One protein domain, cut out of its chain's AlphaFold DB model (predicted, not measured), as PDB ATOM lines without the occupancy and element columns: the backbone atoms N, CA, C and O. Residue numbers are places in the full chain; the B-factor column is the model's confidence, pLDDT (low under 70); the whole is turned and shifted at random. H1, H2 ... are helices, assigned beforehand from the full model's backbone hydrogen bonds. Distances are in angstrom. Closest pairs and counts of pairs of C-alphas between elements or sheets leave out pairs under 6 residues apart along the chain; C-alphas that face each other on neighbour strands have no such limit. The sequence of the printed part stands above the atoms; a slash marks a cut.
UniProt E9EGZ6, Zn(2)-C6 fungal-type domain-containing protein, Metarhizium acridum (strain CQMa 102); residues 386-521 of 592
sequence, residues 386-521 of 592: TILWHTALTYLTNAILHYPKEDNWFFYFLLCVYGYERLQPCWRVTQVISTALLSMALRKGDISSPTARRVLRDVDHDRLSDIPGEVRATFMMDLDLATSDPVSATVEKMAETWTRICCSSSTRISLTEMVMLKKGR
ATOM      1  N   THR A 386     381.248 295.622 189.572       75.31
ATOM      2  CA  THR A 386     380.076 295.134 190.315       75.31
ATOM      3  C   THR A 386     378.994 294.740 189.326       75.31
ATOM      4  O   THR A 386     378.663 295.470 188.392       75.31
ATOM      5  N   ILE A 387     378.430 293.566 189.544       75.38
ATOM      6  CA  ILE A 387     377.337 293.006 188.758       75.38
ATOM      7  C   ILE A 387     375.967 293.517 189.215       75.38
ATOM      8  O   ILE A 387     374.994 293.336 188.499       75.38
ATOM      9  N   LEU A 388     375.850 294.175 190.375       78.94
ATOM     10  CA  LEU A 388     374.557 294.434 191.036       78.94
ATOM     11  C   LEU A 388     373.550 295.261 190.211       78.94
ATOM     12  O   LEU A 388     372.350 295.213 190.468       78.94
ATOM     13  N   TRP A 389     374.013 295.981 189.190       84.25
ATOM     14  CA  TRP A 389     373.188 296.740 188.244       84.25
ATOM     15  C   TRP A 389     372.720 295.930 187.018       84.25
ATOM     16  O   TRP A 389     371.916 296.436 186.238       84.25
ATOM     17  N   HIS A 390     373.187 294.688 186.823       86.56
ATOM     18  CA  HIS A 390     372.923 293.883 185.619       86.56
ATOM     19  C   HIS A 390     371.431 293.595 185.396       86.56
ATOM     20  O   HIS A 390     370.985 293.440 184.257       86.56
ATOM     21  N   THR A 391     370.645 293.575 186.475       85.19
ATOM     22  CA  THR A 391     369.182 293.474 186.429       85.19
ATOM     23  C   THR A 391     368.568 294.564 185.562       85.19
ATOM     24  O   THR A 391     367.647 294.272 184.801       85.19
ATOM     25  N   ALA A 392     369.128 295.779 185.579       89.94
ATOM     26  CA  ALA A 392     368.718 296.854 184.685       89.94
ATOM     27  C   ALA A 392     368.740 296.409 183.223       89.94
ATOM     28  O   ALA A 392     367.800 296.681 182.490       89.94
ATOM     29  N   LEU A 393     369.791 295.695 182.813       92.12
ATOM     30  CA  LEU A 393     370.015 295.286 181.430       92.12
ATOM     31  C   LEU A 393     369.006 294.220 180.994       92.12
ATOM     32  O   LEU A 393     368.477 294.300 179.887       92.12
ATOM     33  N   THR A 394     368.686 293.258 181.865       89.19
ATOM     34  CA  THR A 394     367.668 292.231 181.584       89.19
ATOM     35  C   THR A 394     366.267 292.840 181.497       89.19
ATOM     36  O   THR A 394     365.577 292.633 180.497       89.19
ATOM     37  N   TYR A 395     365.850 293.629 182.494       91.50
ATOM     38  CA  TYR A 395     364.516 294.246 182.507       91.50
ATOM     39  C   TYR A 395     364.349 295.291 181.397       91.50
ATOM     40  O   TYR A 395     363.331 295.291 180.706       91.50
ATOM     41  N   LEU A 396     365.367 296.124 181.152       92.25
ATOM     42  CA  LEU A 396     365.350 297.082 180.050       92.25
ATOM     43  C   LEU A 396     365.303 296.377 178.692       92.25
ATOM     44  O   LEU A 396     364.541 296.807 177.830       92.25
ATOM     45  N   THR A 397     366.043 295.278 178.504       93.50
ATOM     46  CA  THR A 397     365.971 294.509 177.251       93.50
ATOM     47  C   THR A 397     364.576 293.924 177.027       93.50
ATOM     48  O   THR A 397     364.056 294.005 175.919       93.50
ATOM     49  N   ASN A 398     363.927 293.387 178.063       92.12
ATOM     50  CA  ASN A 398     362.553 292.896 177.927       92.12
ATOM     51  C   ASN A 398     361.587 294.030 177.541       92.12
ATOM     52  O   ASN A 398     360.789 293.848 176.625       92.12
ATOM     53  N   ALA A 399     361.724 295.215 178.148       90.50
ATOM     54  CA  ALA A 399     360.898 296.380 177.836       90.50
ATOM     55  C   ALA A 399     361.105 296.927 176.405       90.50
ATOM     56  O   ALA A 399     360.130 297.213 175.719       90.50
ATOM     57  N   ILE A 400     362.346 297.057 175.916       89.56
ATOM     58  CA  ILE A 400     362.622 297.593 174.559       89.56
ATOM     59  C   ILE A 400     362.369 296.586 173.428       89.56
ATOM     60  O   ILE A 400     362.245 296.992 172.275       89.56
ATOM     61  N   LEU A 401     362.322 295.283 173.736       88.88
ATOM     62  CA  LEU A 401     361.912 294.227 172.801       88.88
ATOM     63  C   LEU A 401     360.418 293.872 172.940       88.88
ATOM     64  O   LEU A 401     359.970 292.854 172.400       88.88
ATOM     65  N   HIS A 402     359.652 294.666 173.689       83.81
ATOM     66  CA  HIS A 402     358.193 294.643 173.668       83.81
ATOM     67  C   HIS A 402     357.680 295.521 172.508       83.81
ATOM     68  O   HIS A 402     358.406 296.378 172.001       83.81
ATOM     69  N   TYR A 403     356.454 295.282 172.041       64.88
ATOM     70  CA  TYR A 403     355.840 296.049 170.951       64.88
ATOM     71  C   TYR A 403     354.778 297.017 171.500       64.88
ATOM     72  O   TYR A 403     354.050 296.622 172.406       64.88
ATOM     73  N   PRO A 404     354.625 298.234 170.939       73.81
ATOM     74  CA  PRO A 404     355.404 298.821 169.844       73.81
ATOM     75  C   PRO A 404     356.803 299.279 170.290       73.81
ATOM     76  O   PRO A 404     357.001 299.712 171.423       73.81
ATOM     77  N   LYS A 405     357.781 299.209 169.380       77.88
ATOM     78  CA  LYS A 405     359.166 299.625 169.649       77.88
ATOM     79  C   LYS A 405     359.371 301.103 169.333       77.88
ATOM     80  O   LYS A 405     358.876 301.596 168.326       77.88
ATOM     81  N   GLU A 406     360.161 301.778 170.162       77.12
ATOM     82  CA  GLU A 406     360.681 303.123 169.884       77.12
ATOM     83  C   GLU A 406     361.744 303.081 168.774       77.12
ATOM     84  O   GLU A 406     362.528 302.134 168.731       77.12
ATOM     85  N   ASP A 407     361.865 304.129 167.952       73.88
ATOM     86  CA  ASP A 407     362.850 304.215 166.851       73.88
ATOM     87  C   ASP A 407     364.283 303.842 167.274       73.88
ATOM     88  O   ASP A 407     365.005 303.142 166.564       73.88
ATOM     89  N   ASN A 408     364.675 304.261 168.481       81.00
ATOM     90  CA  ASN A 408     366.016 304.081 169.034       81.00
ATOM     91  C   ASN A 408     366.176 302.801 169.882       81.00
ATOM     92  O   ASN A 408     367.163 302.666 170.608       81.00
ATOM     93  N   TRP A 409     365.247 301.836 169.809       86.75
ATOM     94  CA  TRP A 409     365.301 300.593 170.601       86.75
ATOM     95  C   TRP A 409     366.639 299.848 170.452       86.75
ATOM     96  O   TRP A 409     367.183 299.347 171.437       86.75
ATOM     97  N   PHE A 410     367.203 299.818 169.238       87.31
ATOM     98  CA  PHE A 410     368.429 299.076 168.941       87.31
ATOM     99  C   PHE A 410     369.660 299.676 169.640       87.31
ATOM    100  O   PHE A 410     370.539 298.931 170.069       87.31
ATOM    101  N   PHE A 411     369.696 300.999 169.845       85.94
ATOM    102  CA  PHE A 411     370.736 301.647 170.649       85.94
ATOM    103  C   PHE A 411     370.710 301.142 172.096       85.94
ATOM    104  O   PHE A 411     371.725 300.671 172.607       85.94
ATOM    105  N   TYR A 412     369.539 301.175 172.738       86.00
ATOM    106  CA  TYR A 412     369.382 300.699 174.115       86.00
ATOM    107  C   TYR A 412     369.632 299.189 174.236       86.00
ATOM    108  O   TYR A 412     370.150 298.733 175.254       86.00
ATOM    109  N   PHE A 413     369.337 298.416 173.187       91.56
ATOM    110  CA  PHE A 413     369.650 296.990 173.123       91.56
ATOM    111  C   PHE A 413     371.163 296.744 173.108       91.56
ATOM    112  O   PHE A 413     371.671 295.989 173.938       91.56
ATOM    113  N   LEU A 414     371.905 297.436 172.236       89.81
ATOM    114  CA  LEU A 414     373.366 297.365 172.236       89.81
ATOM    115  C   LEU A 414     373.957 297.867 173.561       89.81
ATOM    116  O   LEU A 414     374.850 297.220 174.098       89.81
ATOM    117  N   LEU A 415     373.427 298.947 174.142       87.69
ATOM    118  CA  LEU A 415     373.849 299.451 175.453       87.69
ATOM    119  C   LEU A 415     373.731 298.386 176.560       87.69
ATOM    120  O   LEU A 415     374.590 298.337 177.443       87.69
ATOM    121  N   CYS A 416     372.696 297.539 176.503       91.88
ATOM    122  CA  CYS A 416     372.518 296.411 177.418       91.88
ATOM    123  C   CYS A 416     373.512 295.278 177.138       91.88
ATOM    124  O   CYS A 416     374.144 294.787 178.067       91.88
ATOM    125  N   VAL A 417     373.696 294.887 175.873       91.44
ATOM    126  CA  VAL A 417     374.592 293.781 175.494       91.44
ATOM    127  C   VAL A 417     376.071 294.132 175.739       91.44
ATOM    128  O   VAL A 417     376.768 293.379 176.413       91.44
ATOM    129  N   TYR A 418     376.540 295.313 175.322       88.12
ATOM    130  CA  TYR A 418     377.892 295.813 175.636       88.12
ATOM    131  C   TYR A 418     378.071 296.204 177.116       88.12
ATOM    132  O   TYR A 418     379.194 296.381 177.586       88.12
ATOM    133  N   GLY A 419     376.991 296.292 177.901       85.19
ATOM    134  CA  GLY A 419     377.081 296.412 179.359       85.19
ATOM    135  C   GLY A 419     377.804 295.227 180.013       85.19
ATOM    136  O   GLY A 419     378.452 295.395 181.043       85.19
ATOM    137  N   TYR A 420     377.749 294.055 179.375       85.31
ATOM    138  CA  TYR A 420     378.356 292.814 179.848       85.31
ATOM    139  C   TYR A 420     379.817 292.605 179.410       85.31
ATOM    140  O   TYR A 420     380.512 291.820 180.056       85.31
ATOM    141  N   GLU A 421     380.305 293.334 178.394       81.44
ATOM    142  CA  GLU A 421     381.708 293.308 177.925       81.44
ATOM    143  C   GLU A 421     382.671 293.620 179.079       81.44
ATOM    144  O   GLU A 421     383.521 292.809 179.436       81.44
ATOM    145  N   ARG A 422     382.484 294.769 179.746       74.50
ATOM    146  CA  ARG A 422     383.374 295.191 180.840       74.50
ATOM    147  C   ARG A 422     383.266 294.321 182.088       74.50
ATOM    148  O   ARG A 422     384.226 294.247 182.840       74.50
ATOM    149  N   LEU A 423     382.133 293.647 182.297       75.00
ATOM    150  CA  LEU A 423     381.944 292.717 183.413       75.00
ATOM    151  C   LEU A 423     382.602 291.347 183.159       75.00
ATOM    152  O   LEU A 423     382.867 290.627 184.124       75.00
ATOM    153  N   GLN A 424     382.894 290.987 181.902       70.75
ATOM    154  CA  GLN A 424     383.431 289.674 181.517       70.75
ATOM    155  C   GLN A 424     384.716 289.264 182.261       70.75
ATOM    156  O   GLN A 424     384.744 288.132 182.743       70.75
ATOM    157  N   PRO A 425     385.731 290.128 182.483       67.25
ATOM    158  CA  PRO A 425     386.932 289.763 183.246       67.25
ATOM    159  C   PRO A 425     386.665 289.390 184.712       67.25
ATOM    160  O   PRO A 425     387.435 288.635 185.307       67.25
ATOM    161  N   CYS A 426     385.583 289.910 185.300       64.00
ATOM    162  CA  CYS A 426     385.196 289.636 186.683       64.00
ATOM    163  C   CYS A 426     384.195 288.473 186.803       64.00
ATOM    164  O   CYS A 426     384.166 287.807 187.837       64.00
ATOM    165  N   TRP A 427     383.390 288.221 185.764       70.44
ATOM    166  CA  TRP A 427     382.187 287.391 185.839       70.44
ATOM    167  C   TRP A 427     382.025 286.483 184.612       70.44
ATOM    168  O   TRP A 427     381.449 286.878 183.604       70.44
ATOM    169  N   ARG A 428     382.410 285.203 184.726       71.88
ATOM    170  CA  ARG A 428     382.238 284.187 183.655       71.88
ATOM    171  C   ARG A 428     380.795 284.056 183.134       71.88
ATOM    172  O   ARG A 428     380.581 283.633 182.004       71.88
ATOM    173  N   VAL A 429     379.802 284.419 183.949       75.88
ATOM    174  CA  VAL A 429     378.375 284.335 183.599       75.88
ATOM    175  C   VAL A 429     377.950 285.314 182.497       75.88
ATOM    176  O   VAL A 429     376.970 285.059 181.798       75.88
ATOM    177  N   THR A 430     378.687 286.405 182.283       80.44
ATOM    178  CA  THR A 430     378.284 287.479 181.362       80.44
ATOM    179  C   THR A 430     378.254 287.028 179.905       80.44
ATOM    180  O   THR A 430     377.339 287.413 179.184       80.44
ATOM    181  N   GLN A 431     379.165 286.144 179.488       81.00
ATOM    182  CA  GLN A 431     379.189 285.558 178.144       81.00
ATOM    183  C   GLN A 431     377.875 284.811 177.838       81.00
ATOM    184  O   GLN A 431     377.275 284.983 176.772       81.00
ATOM    185  N   VAL A 432     377.381 284.026 178.804       84.62
ATOM    186  CA  VAL A 432     376.112 283.283 178.701       84.62
ATOM    187  C   VAL A 432     374.926 284.251 178.666       84.62
ATOM    188  O   VAL A 432     374.021 284.081 177.852       84.62
ATOM    189  N   ILE A 433     374.964 285.319 179.473       88.06
ATOM    190  CA  ILE A 433     373.928 286.363 179.496       88.06
ATOM    191  C   ILE A 433     373.855 287.126 178.164       88.06
ATOM    192  O   ILE A 433     372.775 287.229 177.584       88.06
ATOM    193  N   SER A 434     374.985 287.602 177.634       90.75
ATOM    194  CA  SER A 434     375.075 288.274 176.328       90.75
ATOM    195  C   SER A 434     374.579 287.386 175.188       90.75
ATOM    196  O   SER A 434     373.822 287.839 174.327       90.75
ATOM    197  N   THR A 435     374.948 286.102 175.210       91.62
ATOM    198  CA  THR A 435     374.470 285.114 174.233       91.62
ATOM    199  C   THR A 435     372.950 284.951 174.319       91.62
ATOM    200  O   THR A 435     372.271 284.992 173.297       91.62
ATOM    201  N   ALA A 436     372.392 284.833 175.525       92.75
ATOM    202  CA  ALA A 436     370.955 284.687 175.739       92.75
ATOM    203  C   ALA A 436     370.146 285.941 175.340       92.75
ATOM    204  O   ALA A 436     369.083 285.801 174.731       92.75
ATOM    205  N   LEU A 437     370.659 287.153 175.592       94.38
ATOM    206  CA  LEU A 437     370.065 288.417 175.124       94.38
ATOM    207  C   LEU A 437     369.982 288.470 173.590       94.38
ATOM    208  O   LEU A 437     368.943 288.817 173.024       94.38
ATOM    209  N   LEU A 438     371.063 288.084 172.906       94.69
ATOM    210  CA  LEU A 438     371.100 288.031 171.444       94.69
ATOM    211  C   LEU A 438     370.221 286.896 170.889       94.69
ATOM    212  O   LEU A 438     369.531 287.107 169.894       94.69
ATOM    213  N   SER A 439     370.165 285.733 171.550       94.12
ATOM    214  CA  SER A 439     369.204 284.661 171.239       94.12
ATOM    215  C   SER A 439     367.752 285.124 171.366       94.12
ATOM    216  O   SER A 439     366.934 284.766 170.521       94.12
ATOM    217  N   MET A 440     367.414 285.932 172.380       93.38
ATOM    218  CA  MET A 440     366.066 286.481 172.563       93.38
ATOM    219  C   MET A 440     365.667 287.390 171.396       93.38
ATOM    220  O   MET A 440     364.636 287.154 170.763       93.38
ATOM    221  N   ALA A 441     366.511 288.370 171.062       92.75
ATOM    222  CA  ALA A 441     366.273 289.278 169.940       92.75
ATOM    223  C   ALA A 441     366.224 288.536 168.588       92.75
ATOM    224  O   ALA A 441     365.362 288.817 167.756       92.75
ATOM    225  N   LEU A 442     367.083 287.529 168.375       92.31
ATOM    226  CA  LEU A 442     367.010 286.651 167.199       92.31
ATOM    227  C   LEU A 442     365.693 285.867 167.135       92.31
ATOM    228  O   LEU A 442     365.121 285.728 166.056       92.31
ATOM    229  N   ARG A 443     365.212 285.336 168.270       90.62
ATOM    230  CA  ARG A 443     363.981 284.531 168.336       90.62
ATOM    231  C   ARG A 443     362.733 285.365 168.051       90.62
ATOM    232  O   ARG A 443     361.834 284.867 167.379       90.62
ATOM    233  N   LYS A 444     362.698 286.615 168.525       89.19
ATOM    234  CA  LYS A 444     361.638 287.592 168.220       89.19
ATOM    235  C   LYS A 444     361.695 288.111 166.769       89.19
ATOM    236  O   LYS A 444     360.686 288.583 166.258       89.19
ATOM    237  N   GLY A 445     362.825 287.931 166.074       87.69
ATOM    238  CA  GLY A 445     363.037 288.394 164.695       87.69
ATOM    239  C   GLY A 445     363.575 289.825 164.599       87.69
ATOM    240  O   GLY A 445     363.570 290.417 163.523       87.69
ATOM    241  N   ASP A 446     364.053 290.369 165.717       87.56
ATOM    242  CA  ASP A 446     364.379 291.785 165.898       87.56
ATOM    243  C   ASP A 446     365.740 292.161 165.303       87.56
ATOM    244  O   ASP A 446     365.976 293.309 164.930       87.56
ATOM    245  N   ILE A 447     366.649 291.185 165.219       90.12
ATOM    246  CA  ILE A 447     367.997 291.335 164.667       90.12
ATOM    247  C   ILE A 447     368.311 290.204 163.689       90.12
ATOM    248  O   ILE A 447     367.803 289.089 163.805       90.12
ATOM    249  N   SER A 448     369.201 290.473 162.731       90.06
ATOM    250  CA  SER A 448     369.647 289.452 161.782       90.06
ATOM    251  C   SER A 448     370.694 288.509 162.391       90.06
ATOM    252  O   SER A 448     371.500 288.891 163.242       90.06
ATOM    253  N   SER A 449     370.739 287.277 161.882       89.94
ATOM    254  CA  SER A 449     371.736 286.256 162.233       89.94
ATOM    255  C   SER A 449     373.198 286.713 162.001       89.94
ATOM    256  O   SER A 449     374.036 286.497 162.883       89.94
ATOM    257  N   PRO A 450     373.535 287.416 160.894       88.19
ATOM    258  CA  PRO A 450     374.813 288.124 160.758       88.19
ATOM    259  C   PRO A 450     375.063 289.211 161.817       88.19
ATOM    260  O   PRO A 450     376.163 289.262 162.364       88.19
ATOM    261  N   THR A 451     374.066 290.052 162.126       87.56
ATOM    262  CA  THR A 451     374.191 291.137 163.122       87.56
ATOM    263  C   THR A 451     374.512 290.571 164.500       87.56
ATOM    264  O   THR A 451     375.480 290.990 165.127       87.56
ATOM    265  N   ALA A 452     373.754 289.567 164.944       90.38
ATOM    266  CA  ALA A 452     373.942 288.944 166.247       90.38
ATOM    267  C   ALA A 452     375.336 288.303 166.385       90.38
ATOM    268  O   ALA A 452     376.015 288.512 167.387       90.38
ATOM    269  N   ARG A 453     375.812 287.583 165.353       88.25
ATOM    270  CA  ARG A 453     377.175 287.009 165.330       88.25
ATOM    271  C   ARG A 453     378.293 288.048 165.357       88.25
ATOM    272  O   ARG A 453     379.402 287.709 165.767       88.25
ATOM    273  N   ARG A 454     378.041 289.262 164.864       87.25
ATOM    274  CA  ARG A 454     378.995 290.370 164.955       87.25
ATOM    275  C   ARG A 454     379.053 290.882 166.391       87.25
ATOM    276  O   ARG A 454     380.105 290.789 166.998       87.25
ATOM    277  N   VAL A 455     377.910 291.276 166.956       88.75
ATOM    278  CA  VAL A 455     377.833 291.799 168.333       88.75
ATOM    279  C   VAL A 455     378.391 290.800 169.356       88.75
ATOM    280  O   VAL A 455     379.159 291.198 170.222       88.75
ATOM    281  N   LEU A 456     378.084 289.499 169.238       88.00
ATOM    282  CA  LEU A 456     378.629 288.502 170.170       88.00
ATOM    283  C   LEU A 456     380.160 288.397 170.093       88.00
ATOM    284  O   LEU A 456     380.806 288.225 171.118       88.00
ATOM    285  N   ARG A 457     380.745 288.518 168.894       84.69
ATOM    286  CA  ARG A 457     382.205 288.509 168.710       84.69
ATOM    287  C   ARG A 457     382.854 289.752 169.310       84.69
ATOM    288  O   ARG A 457     383.919 289.632 169.901       84.69
ATOM    289  N   ASP A 458     382.212 290.901 169.130       82.25
ATOM    290  CA  ASP A 458     382.704 292.187 169.618       82.25
ATOM    291  C   ASP A 458     382.682 292.226 171.168       82.25
ATOM    292  O   ASP A 458     383.572 292.811 171.775       82.25
ATOM    293  N   VAL A 459     381.719 291.550 171.818       81.50
ATOM    294  CA  VAL A 459     381.642 291.417 173.291       81.50
ATOM    295  C   VAL A 459     382.572 290.331 173.850       81.50
ATOM    296  O   VAL A 459     383.185 290.535 174.893       81.50
ATOM    297  N   ASP A 460     382.708 289.186 173.175       75.50
ATOM    298  CA  ASP A 460     383.469 288.017 173.657       75.50
ATOM    299  C   ASP A 460     384.973 288.079 173.307       75.50
ATOM    300  O   ASP A 460     385.597 287.081 172.927       75.50
ATOM    301  N   HIS A 461     385.558 289.279 173.359       62.09
ATOM    302  CA  HIS A 461     386.900 289.523 172.828       62.09
ATOM    303  C   HIS A 461     388.044 289.032 173.734       62.09
ATOM    304  O   HIS A 461     389.105 288.699 173.203       62.09
ATOM    305  N   ASP A 462     387.824 288.922 175.053       55.47
ATOM    306  CA  ASP A 462     388.815 288.443 176.030       55.47
ATOM    307  C   ASP A 462     388.339 287.180 176.768       55.47
ATOM    308  O   ASP A 462     387.319 287.150 177.467       55.47
ATOM    309  N   ARG A 463     389.093 286.091 176.595       51.56
ATOM    310  CA  ARG A 463     388.655 284.730 176.921       51.56
ATOM    311  C   ARG A 463     388.913 284.330 178.375       51.56
ATOM    312  O   ARG A 463     389.992 283.862 178.717       51.56
ATOM    313  N   LEU A 464     387.849 284.315 179.182       51.91
ATOM    314  CA  LEU A 464     387.748 283.419 180.349       51.91
ATOM    315  C   LEU A 464     387.341 281.975 179.966       51.91
ATOM    316  O   LEU A 464     387.106 281.144 180.846       51.91
ATOM    317  N   SER A 465     387.261 281.653 178.666       49.44
ATOM    318  CA  SER A 465     386.819 280.345 178.150       49.44
ATOM    319  C   SER A 465     387.729 279.168 178.510       49.44
ATOM    320  O   SER A 465     387.312 278.023 178.374       49.44
ATOM    321  N   ASP A 466     388.955 279.434 178.965       48.47
ATOM    322  CA  ASP A 466     389.947 278.405 179.309       48.47
ATOM    323  C   ASP A 466     389.786 277.874 180.748       48.47
ATOM    324  O   ASP A 466     390.552 277.022 181.198       48.47
ATOM    325  N   ILE A 467     388.786 278.361 181.491       50.50
ATOM    326  CA  ILE A 467     388.457 277.857 182.828       50.50
ATOM    327  C   ILE A 467     387.438 276.714 182.695       50.50
ATOM    328  O   ILE A 467     386.310 276.963 182.256       50.50
ATOM    329  N   PRO A 468     387.785 275.473 183.092       42.84
ATOM    330  CA  PRO A 468     386.867 274.342 183.030       42.84
ATOM    331  C   PRO A 468     385.778 274.453 184.105       42.84
ATOM    332  O   PRO A 468     386.068 274.703 185.272       42.84
ATOM    333  N   GLY A 469     384.527 274.218 183.710       54.81
ATOM    334  CA  GLY A 469     383.357 274.226 184.591       54.81
ATOM    335  C   GLY A 469     382.139 274.823 183.889       54.81
ATOM    336  O   GLY A 469     382.257 275.862 183.240       54.81
ATOM    337  N   GLU A 470     380.985 274.166 184.003       59.47
ATOM    338  CA  GLU A 470     379.723 274.620 183.411       59.47
ATOM    339  C   GLU A 470     379.198 275.867 184.139       59.47
ATOM    340  O   GLU A 470     379.042 275.879 185.361       59.47
ATOM    341  N   VAL A 471     378.920 276.930 183.385       68.50
ATOM    342  CA  VAL A 471     378.390 278.183 183.930       68.50
ATOM    343  C   VAL A 471     376.893 278.034 184.185       68.50
ATOM    344  O   VAL A 471     376.113 277.909 183.244       68.50
ATOM    345  N   ARG A 472     376.479 278.097 185.457       69.56
ATOM    346  CA  ARG A 472     375.061 278.087 185.840       69.56
ATOM    347  C   ARG A 472     374.471 279.504 185.871       69.56
ATOM    348  O   ARG A 472     374.975 280.384 186.566       69.56
ATOM    349  N   ALA A 473     373.383 279.698 185.135       75.06
ATOM    350  CA  ALA A 473     372.609 280.926 184.970       75.06
ATOM    351  C   ALA A 473     371.102 280.593 184.860       75.06
ATOM    352  O   ALA A 473     370.455 280.798 183.833       75.06
ATOM    353  N   THR A 474     370.532 280.048 185.938       74.88
ATOM    354  CA  THR A 474     369.150 279.527 185.993       74.88
ATOM    355  C   THR A 474     368.051 280.593 186.070       74.88
ATOM    356  O   THR A 474     366.871 280.254 186.138       74.88
ATOM    357  N   PHE A 475     368.401 281.881 186.096       78.19
ATOM    358  CA  PHE A 475     367.423 282.967 186.143       78.19
ATOM    359  C   PHE A 475     366.773 283.218 184.773       78.19
ATOM    360  O   PHE A 475     367.256 282.757 183.740       78.19
ATOM    361  N   MET A 476     365.645 283.931 184.769       84.12
ATOM    362  CA  MET A 476     364.874 284.196 183.552       84.12
ATOM    363  C   MET A 476     365.535 285.286 182.696       84.12
ATOM    364  O   MET A 476     365.956 286.322 183.214       84.12
ATOM    365  N   MET A 477     365.596 285.049 181.387       90.31
ATOM    366  CA  MET A 477     366.034 285.997 180.364       90.31
ATOM    367  C   MET A 477     364.837 286.604 179.621       90.31
ATOM    368  O   MET A 477     364.679 287.821 179.623       90.31
ATOM    369  N   ASP A 478     363.989 285.765 179.017       91.31
ATOM    370  CA  ASP A 478     362.744 286.171 178.347       91.31
ATOM    371  C   ASP A 478     361.603 286.098 179.370       91.31
ATOM    372  O   ASP A 478     361.054 285.030 179.645       91.31
ATOM    373  N   LEU A 479     361.304 287.233 180.010       88.50
ATOM    374  CA  LEU A 479     360.332 287.302 181.104       88.50
ATOM    375  C   LEU A 479     358.921 286.962 180.607       88.50
ATOM    376  O   LEU A 479     358.162 286.288 181.304       88.50
ATOM    377  N   ASP A 480     358.583 287.376 179.386       85.81
ATOM    378  CA  ASP A 480     357.287 287.096 178.771       85.81
ATOM    379  C   ASP A 480     357.117 285.594 178.529       85.81
ATOM    380  O   ASP A 480     356.119 285.018 178.980       85.81
ATOM    381  N   LEU A 481     358.134 284.936 177.956       88.06
ATOM    382  CA  LEU A 481     358.170 283.477 177.830       88.06
ATOM    383  C   LEU A 481     358.109 282.768 179.186       88.06
ATOM    384  O   LEU A 481     357.449 281.739 179.279       88.06
ATOM    385  N   ALA A 482     358.726 283.305 180.244       88.50
ATOM    386  CA  ALA A 482     358.748 282.652 181.558       88.50
ATOM    387  C   ALA A 482     357.348 282.408 182.155       88.50
ATOM    388  O   ALA A 482     357.175 281.532 182.999       88.50
ATOM    389  N   THR A 483     356.344 283.155 181.687       84.44
ATOM    390  CA  THR A 483     354.932 282.999 182.071       84.44
ATOM    391  C   THR A 483     354.296 281.720 181.503       84.44
ATOM    392  O   THR A 483     353.332 281.218 182.074       84.44
ATOM    393  N   SER A 484     354.807 281.198 180.381       88.62
ATOM    394  CA  SER A 484     354.251 280.039 179.659       88.62
ATOM    395  C   SER A 484     355.209 278.846 179.571       88.62
ATOM    396  O   SER A 484     354.771 277.705 179.688       88.62
ATOM    397  N   ASP A 485     356.511 279.094 179.418       89.94
ATOM    398  CA  ASP A 485     357.586 278.100 179.448       89.94
ATOM    399  C   ASP A 485     358.797 278.654 180.234       89.94
ATOM    400  O   ASP A 485     359.736 279.210 179.648       89.94
ATOM    401  N   PRO A 486     358.808 278.508 181.574       86.06
ATOM    402  CA  PRO A 486     359.906 278.985 182.415       86.06
ATOM    403  C   PRO A 486     361.230 278.256 182.164       86.06
ATOM    404  O   PRO A 486     362.282 278.794 182.496       86.06
ATOM    405  N   VAL A 487     361.223 277.059 181.568       86.75
ATOM    406  CA  VAL A 487     362.457 276.306 181.296       86.75
ATOM    407  C   VAL A 487     363.172 276.902 180.085       86.75
ATOM    408  O   VAL A 487     364.359 277.232 180.168       86.75
ATOM    409  N   SER A 488     362.448 277.110 178.981       89.44
ATOM    410  CA  SER A 488     362.997 277.744 177.774       89.44
ATOM    411  C   SER A 488     363.328 279.228 177.957       89.44
ATOM    412  O   SER A 488     364.095 279.770 177.163       89.44
ATOM    413  N   ALA A 489     362.773 279.878 178.983       88.75
ATOM    414  CA  ALA A 489     363.036 281.275 179.324       88.75
ATOM    415  C   ALA A 489     364.344 281.514 180.096       88.75
ATOM    416  O   ALA A 489     364.757 282.666 180.226       88.75
ATOM    417  N   THR A 490     364.997 280.470 180.617       86.00
ATOM    418  CA  THR A 490     366.258 280.607 181.373       86.00
ATOM    419  C   THR A 490     367.414 281.134 180.517       86.00
ATOM    420  O   THR A 490     367.496 280.841 179.321       86.00
ATOM    421  N   VAL A 491     368.364 281.853 181.131       85.94
ATOM    422  CA  VAL A 491     369.592 282.292 180.434       85.94
ATOM    423  C   VAL A 491     370.342 281.097 179.837       85.94
ATOM    424  O   VAL A 491     370.693 281.130 178.660       85.94
ATOM    425  N   GLU A 492     370.525 280.029 180.625       84.88
ATOM    426  CA  GLU A 492     371.107 278.750 180.186       84.88
ATOM    427  C   GLU A 492     370.466 278.260 178.881       84.88
ATOM    428  O   GLU A 492     371.151 278.104 177.865       84.88
ATOM    429  N   LYS A 493     369.136 278.087 178.858       88.56
ATOM    430  CA  LYS A 493     368.463 277.476 177.707       88.56
ATOM    431  C   LYS A 493     368.440 278.374 176.473       88.56
ATOM    432  O   LYS A 493     368.540 277.897 175.337       88.56
ATOM    433  N   MET A 494     368.352 279.685 176.673       90.06
ATOM    434  CA  MET A 494     368.437 280.649 175.576       90.06
ATOM    435  C   MET A 494     369.854 280.731 174.994       90.06
ATOM    436  O   MET A 494     369.998 280.837 173.774       90.06
ATOM    437  N   ALA A 495     370.899 280.600 175.815       89.31
ATOM    438  CA  ALA A 495     372.276 280.517 175.337       89.31
ATOM    439  C   ALA A 495     372.549 279.206 174.575       89.31
ATOM    440  O   ALA A 495     373.069 279.256 173.462       89.31
ATOM    441  N   GLU A 496     372.117 278.045 175.087       88.31
ATOM    442  CA  GLU A 496     372.239 276.752 174.383       88.31
ATOM    443  C   GLU A 496     371.633 276.785 172.969       88.31
ATOM    444  O   GLU A 496     372.172 276.219 172.015       88.31
ATOM    445  N   THR A 497     370.478 277.441 172.815       87.62
ATOM    446  CA  THR A 497     369.750 277.463 171.540       87.62
ATOM    447  C   THR A 497     370.348 278.399 170.487       87.62
ATOM    448  O   THR A 497     369.933 278.318 169.326       87.62
ATOM    449  N   TRP A 498     371.353 279.209 170.840       88.88
ATOM    450  CA  TRP A 498     372.051 280.159 169.966       88.88
ATOM    451  C   TRP A 498     372.403 279.581 168.592       88.88
ATOM    452  O   TRP A 498     371.910 280.047 167.564       88.88
ATOM    453  N   THR A 499     373.210 278.515 168.565       84.06
ATOM    454  CA  THR A 499     373.726 277.920 167.321       84.06
ATOM    455  C   THR A 499     372.591 277.424 166.428       84.06
ATOM    456  O   THR A 499     372.602 277.648 165.217       84.06
ATOM    457  N   ARG A 500     371.560 276.813 167.027       85.81
ATOM    458  CA  ARG A 500     370.368 276.331 166.316       85.81
ATOM    459  C   ARG A 500     369.611 277.490 165.663       85.81
ATOM    460  O   ARG A 500     369.315 277.414 164.472       85.81
ATOM    461  N   ILE A 501     369.342 278.559 166.418       81.31
ATOM    462  CA  ILE A 501     368.606 279.743 165.946       81.31
ATOM    463  C   ILE A 501     369.403 280.482 164.862       81.31
ATOM    464  O   ILE A 501     368.842 280.849 163.826       81.31
ATOM    465  N   CYS A 502     370.718 280.649 165.041       79.50
ATOM    466  CA  CYS A 502     371.607 281.250 164.046       79.50
ATOM    467  C   CYS A 502     371.632 280.480 162.716       79.50
ATOM    468  O   CYS A 502     371.666 281.112 161.656       79.50
ATOM    469  N   CYS A 503     371.600 279.146 162.751       73.81
ATOM    470  CA  CYS A 503     371.583 278.321 161.543       73.81
ATOM    471  C   CYS A 503     370.213 278.334 160.843       73.81
ATOM    472  O   CYS A 503     370.162 278.543 159.631       73.81
ATOM    473  N   SER A 504     369.103 278.188 161.579       64.25
ATOM    474  CA  SER A 504     367.749 278.159 160.991       64.25
ATOM    475  C   SER A 504     367.299 279.505 160.411       64.25
ATOM    476  O   SER A 504     366.524 279.558 159.459       64.25
ATOM    477  N   SER A 505     367.793 280.615 160.962       55.78
ATOM    478  CA  SER A 505     367.553 281.959 160.416       55.78
ATOM    479  C   SER A 505     368.332 282.233 159.123       55.78
ATOM    480  O   SER A 505     367.965 283.133 158.375       55.78
ATOM    481  N   SER A 506     369.361 281.437 158.813       47.50
ATOM    482  CA  SER A 506     370.135 281.559 157.570       47.50
ATOM    483  C   SER A 506     369.494 280.844 156.371       47.50
ATOM    484  O   SER A 506     370.051 280.897 155.276       47.50
ATOM    485  N   THR A 507     368.363 280.151 156.560       38.25
ATOM    486  CA  THR A 507     367.719 279.307 155.531       38.25
ATOM    487  C   THR A 507     366.572 279.999 154.779       38.25
ATOM    488  O   THR A 507     366.064 279.441 153.813       38.25
ATOM    489  N   ARG A 508     366.178 281.226 155.159       39.97
ATOM    490  CA  ARG A 508     365.265 282.081 154.369       39.97
ATOM    491  C   ARG A 508     366.041 282.954 153.376       39.97
ATOM    492  O   ARG A 508     366.000 284.176 153.435       39.97
ATOM    493  N   ILE A 509     366.752 282.288 152.473       41.84
ATOM    494  CA  ILE A 509     367.392 282.879 151.291       41.84
ATOM    495  C   ILE A 509     366.584 282.402 150.084       41.84
ATOM    496  O   ILE A 509     366.315 281.206 149.957       41.84
ATOM    497  N   SER A 510     366.154 283.324 149.220       37.81
ATOM    498  CA  SER A 510     365.325 282.971 148.062       37.81
ATOM    499  C   SER A 510     366.091 282.067 147.088       37.81
ATOM    500  O   SER A 510     367.304 282.209 146.909       37.81
ATOM    501  N   LEU A 511     365.384 281.182 146.376       38.50
ATOM    502  CA  LEU A 511     365.968 280.356 145.309       38.50
ATOM    503  C   LEU A 511     366.701 281.199 144.245       38.50
ATOM    504  O   LEU A 511     367.683 280.731 143.667       38.50
ATOM    505  N   THR A 512     366.293 282.455 144.035       36.75
ATOM    506  CA  THR A 512     366.986 283.413 143.157       36.75
ATOM    507  C   THR A 512     368.403 283.770 143.629       36.75
ATOM    508  O   THR A 512     369.304 283.884 142.799       36.75
ATOM    509  N   GLU A 513     368.660 283.867 144.936       40.59
ATOM    510  CA  GLU A 513     370.002 284.144 145.476       40.59
ATOM    511  C   GLU A 513     370.910 282.903 145.457       40.59
ATOM    512  O   GLU A 513     372.112 283.013 145.197       40.59
ATOM    513  N   MET A 514     370.349 281.698 145.625       36.66
ATOM    514  CA  MET A 514     371.107 280.446 145.458       36.66
ATOM    515  C   MET A 514     371.663 280.270 144.034       36.66
ATOM    516  O   MET A 514     372.755 279.718 143.867       36.66
ATOM    517  N   VAL A 515     370.950 280.748 143.007       41.25
ATOM    518  CA  VAL A 515     371.431 280.728 141.614       41.25
ATOM    519  C   VAL A 515     372.615 281.685 141.422       41.25
ATOM    520  O   VAL A 515     373.606 281.307 140.792       41.25
ATOM    521  N   MET A 516     372.574 282.876 142.030       35.44
ATOM    522  CA  MET A 516     373.686 283.836 141.986       35.44
ATOM    523  C   MET A 516     374.939 283.304 142.703       35.44
ATOM    524  O   MET A 516     376.043 283.368 142.159       35.44
ATOM    525  N   LEU A 517     374.775 282.683 143.878       40.38
ATOM    526  CA  LEU A 517     375.884 282.091 144.639       40.38
ATOM    527  C   LEU A 517     376.521 280.872 143.953       40.38
ATOM    528  O   LEU A 517     377.731 280.672 144.074       40.38
ATOM    529  N   LYS A 518     375.760 280.073 143.190       37.88
ATOM    530  CA  LYS A 518     376.347 279.006 142.355       37.88
ATOM    531  C   LYS A 518     377.181 279.568 141.203       37.88
ATOM    532  O   LYS A 518     378.255 279.030 140.943       37.88
ATOM    533  N   LYS A 519     376.743 280.659 140.565       37.56
ATOM    534  CA  LYS A 519     377.469 281.291 139.450       37.56
ATOM    535  C   LYS A 519     378.774 281.964 139.901       37.56
ATOM    536  O   LYS A 519     379.786 281.844 139.225       37.56
ATOM    537  N   GLY A 520     378.804 282.554 141.099       37.34
ATOM    538  CA  GLY A 520     380.045 283.075 141.694       37.34
ATOM    539  C   GLY A 520     381.068 282.001 142.108       37.34
ATOM    540  O   GLY A 520     382.248 282.309 142.275       37.34
ATOM    541  N   ARG A 521     380.653 280.735 142.271       34.44
ATOM    542  CA  ARG A 521     381.534 279.647 142.740       34.44
ATOM    543  C   ARG A 521     382.268 278.918 141.609       34.44
ATOM    544  O   ARG A 521     383.313 278.330 141.871       34.44
TER     545      ARG A 521
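This is residues 386 to 521 of the 592 residues of the protein "Zn(2)-C6 fungal-type domain-containing protein" of Metarhizium acridum (strain CQMa 102) (UniProt E9EGZ6). A compact body of helices is built round one long helix, H3, which runs through the middle, and an arm sticks out from it: residues 507 to 521, which end in H8. H4 and H7 pack on H3 as an up-and-down bundle, H6 crosses H3, the hairpin of H1 and H2 covers another side, and a long loop, residues 460 to 478, leads from H4 to little H5. The printed part has 136 residues with eight named helices, H1 to H8 in order, and no named strand; the class is all helix. The whole is compact, with a radius of gyration of the C-alphas of 16.1 A, and spans 52 by 39 by 29 A.

Find C-alpha 429 at (378.375, 284.335, 183.599); from there H3, residues 429 to 444, runs 23.0 A to C-alpha 444 at (361.638, 287.592, 168.220). Before it come H1, residues 390 to 400, 15.6 A long, and H2, residues 409 to 417, 12.5 A. After it look for H4, residues 449 to 459, 15.7 A; H5, residues 479 to 482, 4.9 A; H6, residues 491 to 496, 8.6 A; and H7, residues 498 to 507, 15.1 A. H8, residues 511 to 521, runs 15.8 A and ends at C-alpha 521, at (381.534, 279.647, 142.740).

Start at H3, the hub, which touches four helices. H4 forms a hairpin with it at a shallow tilt of 18 degrees, opposite ways; the closest C-alphas, of Leu 438 and Ala 452, are 6.0 A apart. H7 touches H3 at a shallow tilt of 30 degrees, the same way, closest at the C-alphas of Ser 439 and Trp 498, 5.5 A. H7 also touches H4, opposite ways at 33 degrees, a shallow tilt only just short of steep, with C-alphas 449 and 502 closest at 5.3 A. H6 touches H3 only just about perpendicular, at 73 degrees, with the C-alphas of Ala 436 and Ala 495 closest at 4.4 A. H2 and H3, a hairpin, only just touch, with 3 pairs of C-alphas within 8 A, through residues 434 to 438 of H3 alone; the closest C-alphas, 417 and 434, are 5.6 A apart. H1 touches H2 in a hairpin, C-alphas 393 and 416 being closest at 4.9 A. H5 is close to H1 but not clearly touching, with C-alphas 398 and 479 closest at 6.8 A. Every O i to N i+4 pair is within hydrogen-bond range in H1, H2, H3, H4 and H6, against 4 of 6 in H7 and 6 of 7 in H8; H5 is too short for one.

Residues 507 to 521 stand free; the body without them spans 40 by 31 by 28 A. The C-alphas farthest apart, of Leu 388 and Lys 519, are 53.3 A apart. The printed part has no cut, and its long links are H2 to H3 and H4 to H5. Look for pLDDT under 70 at residues 403, 425 to 426, 461 to 472 and 504 to 521.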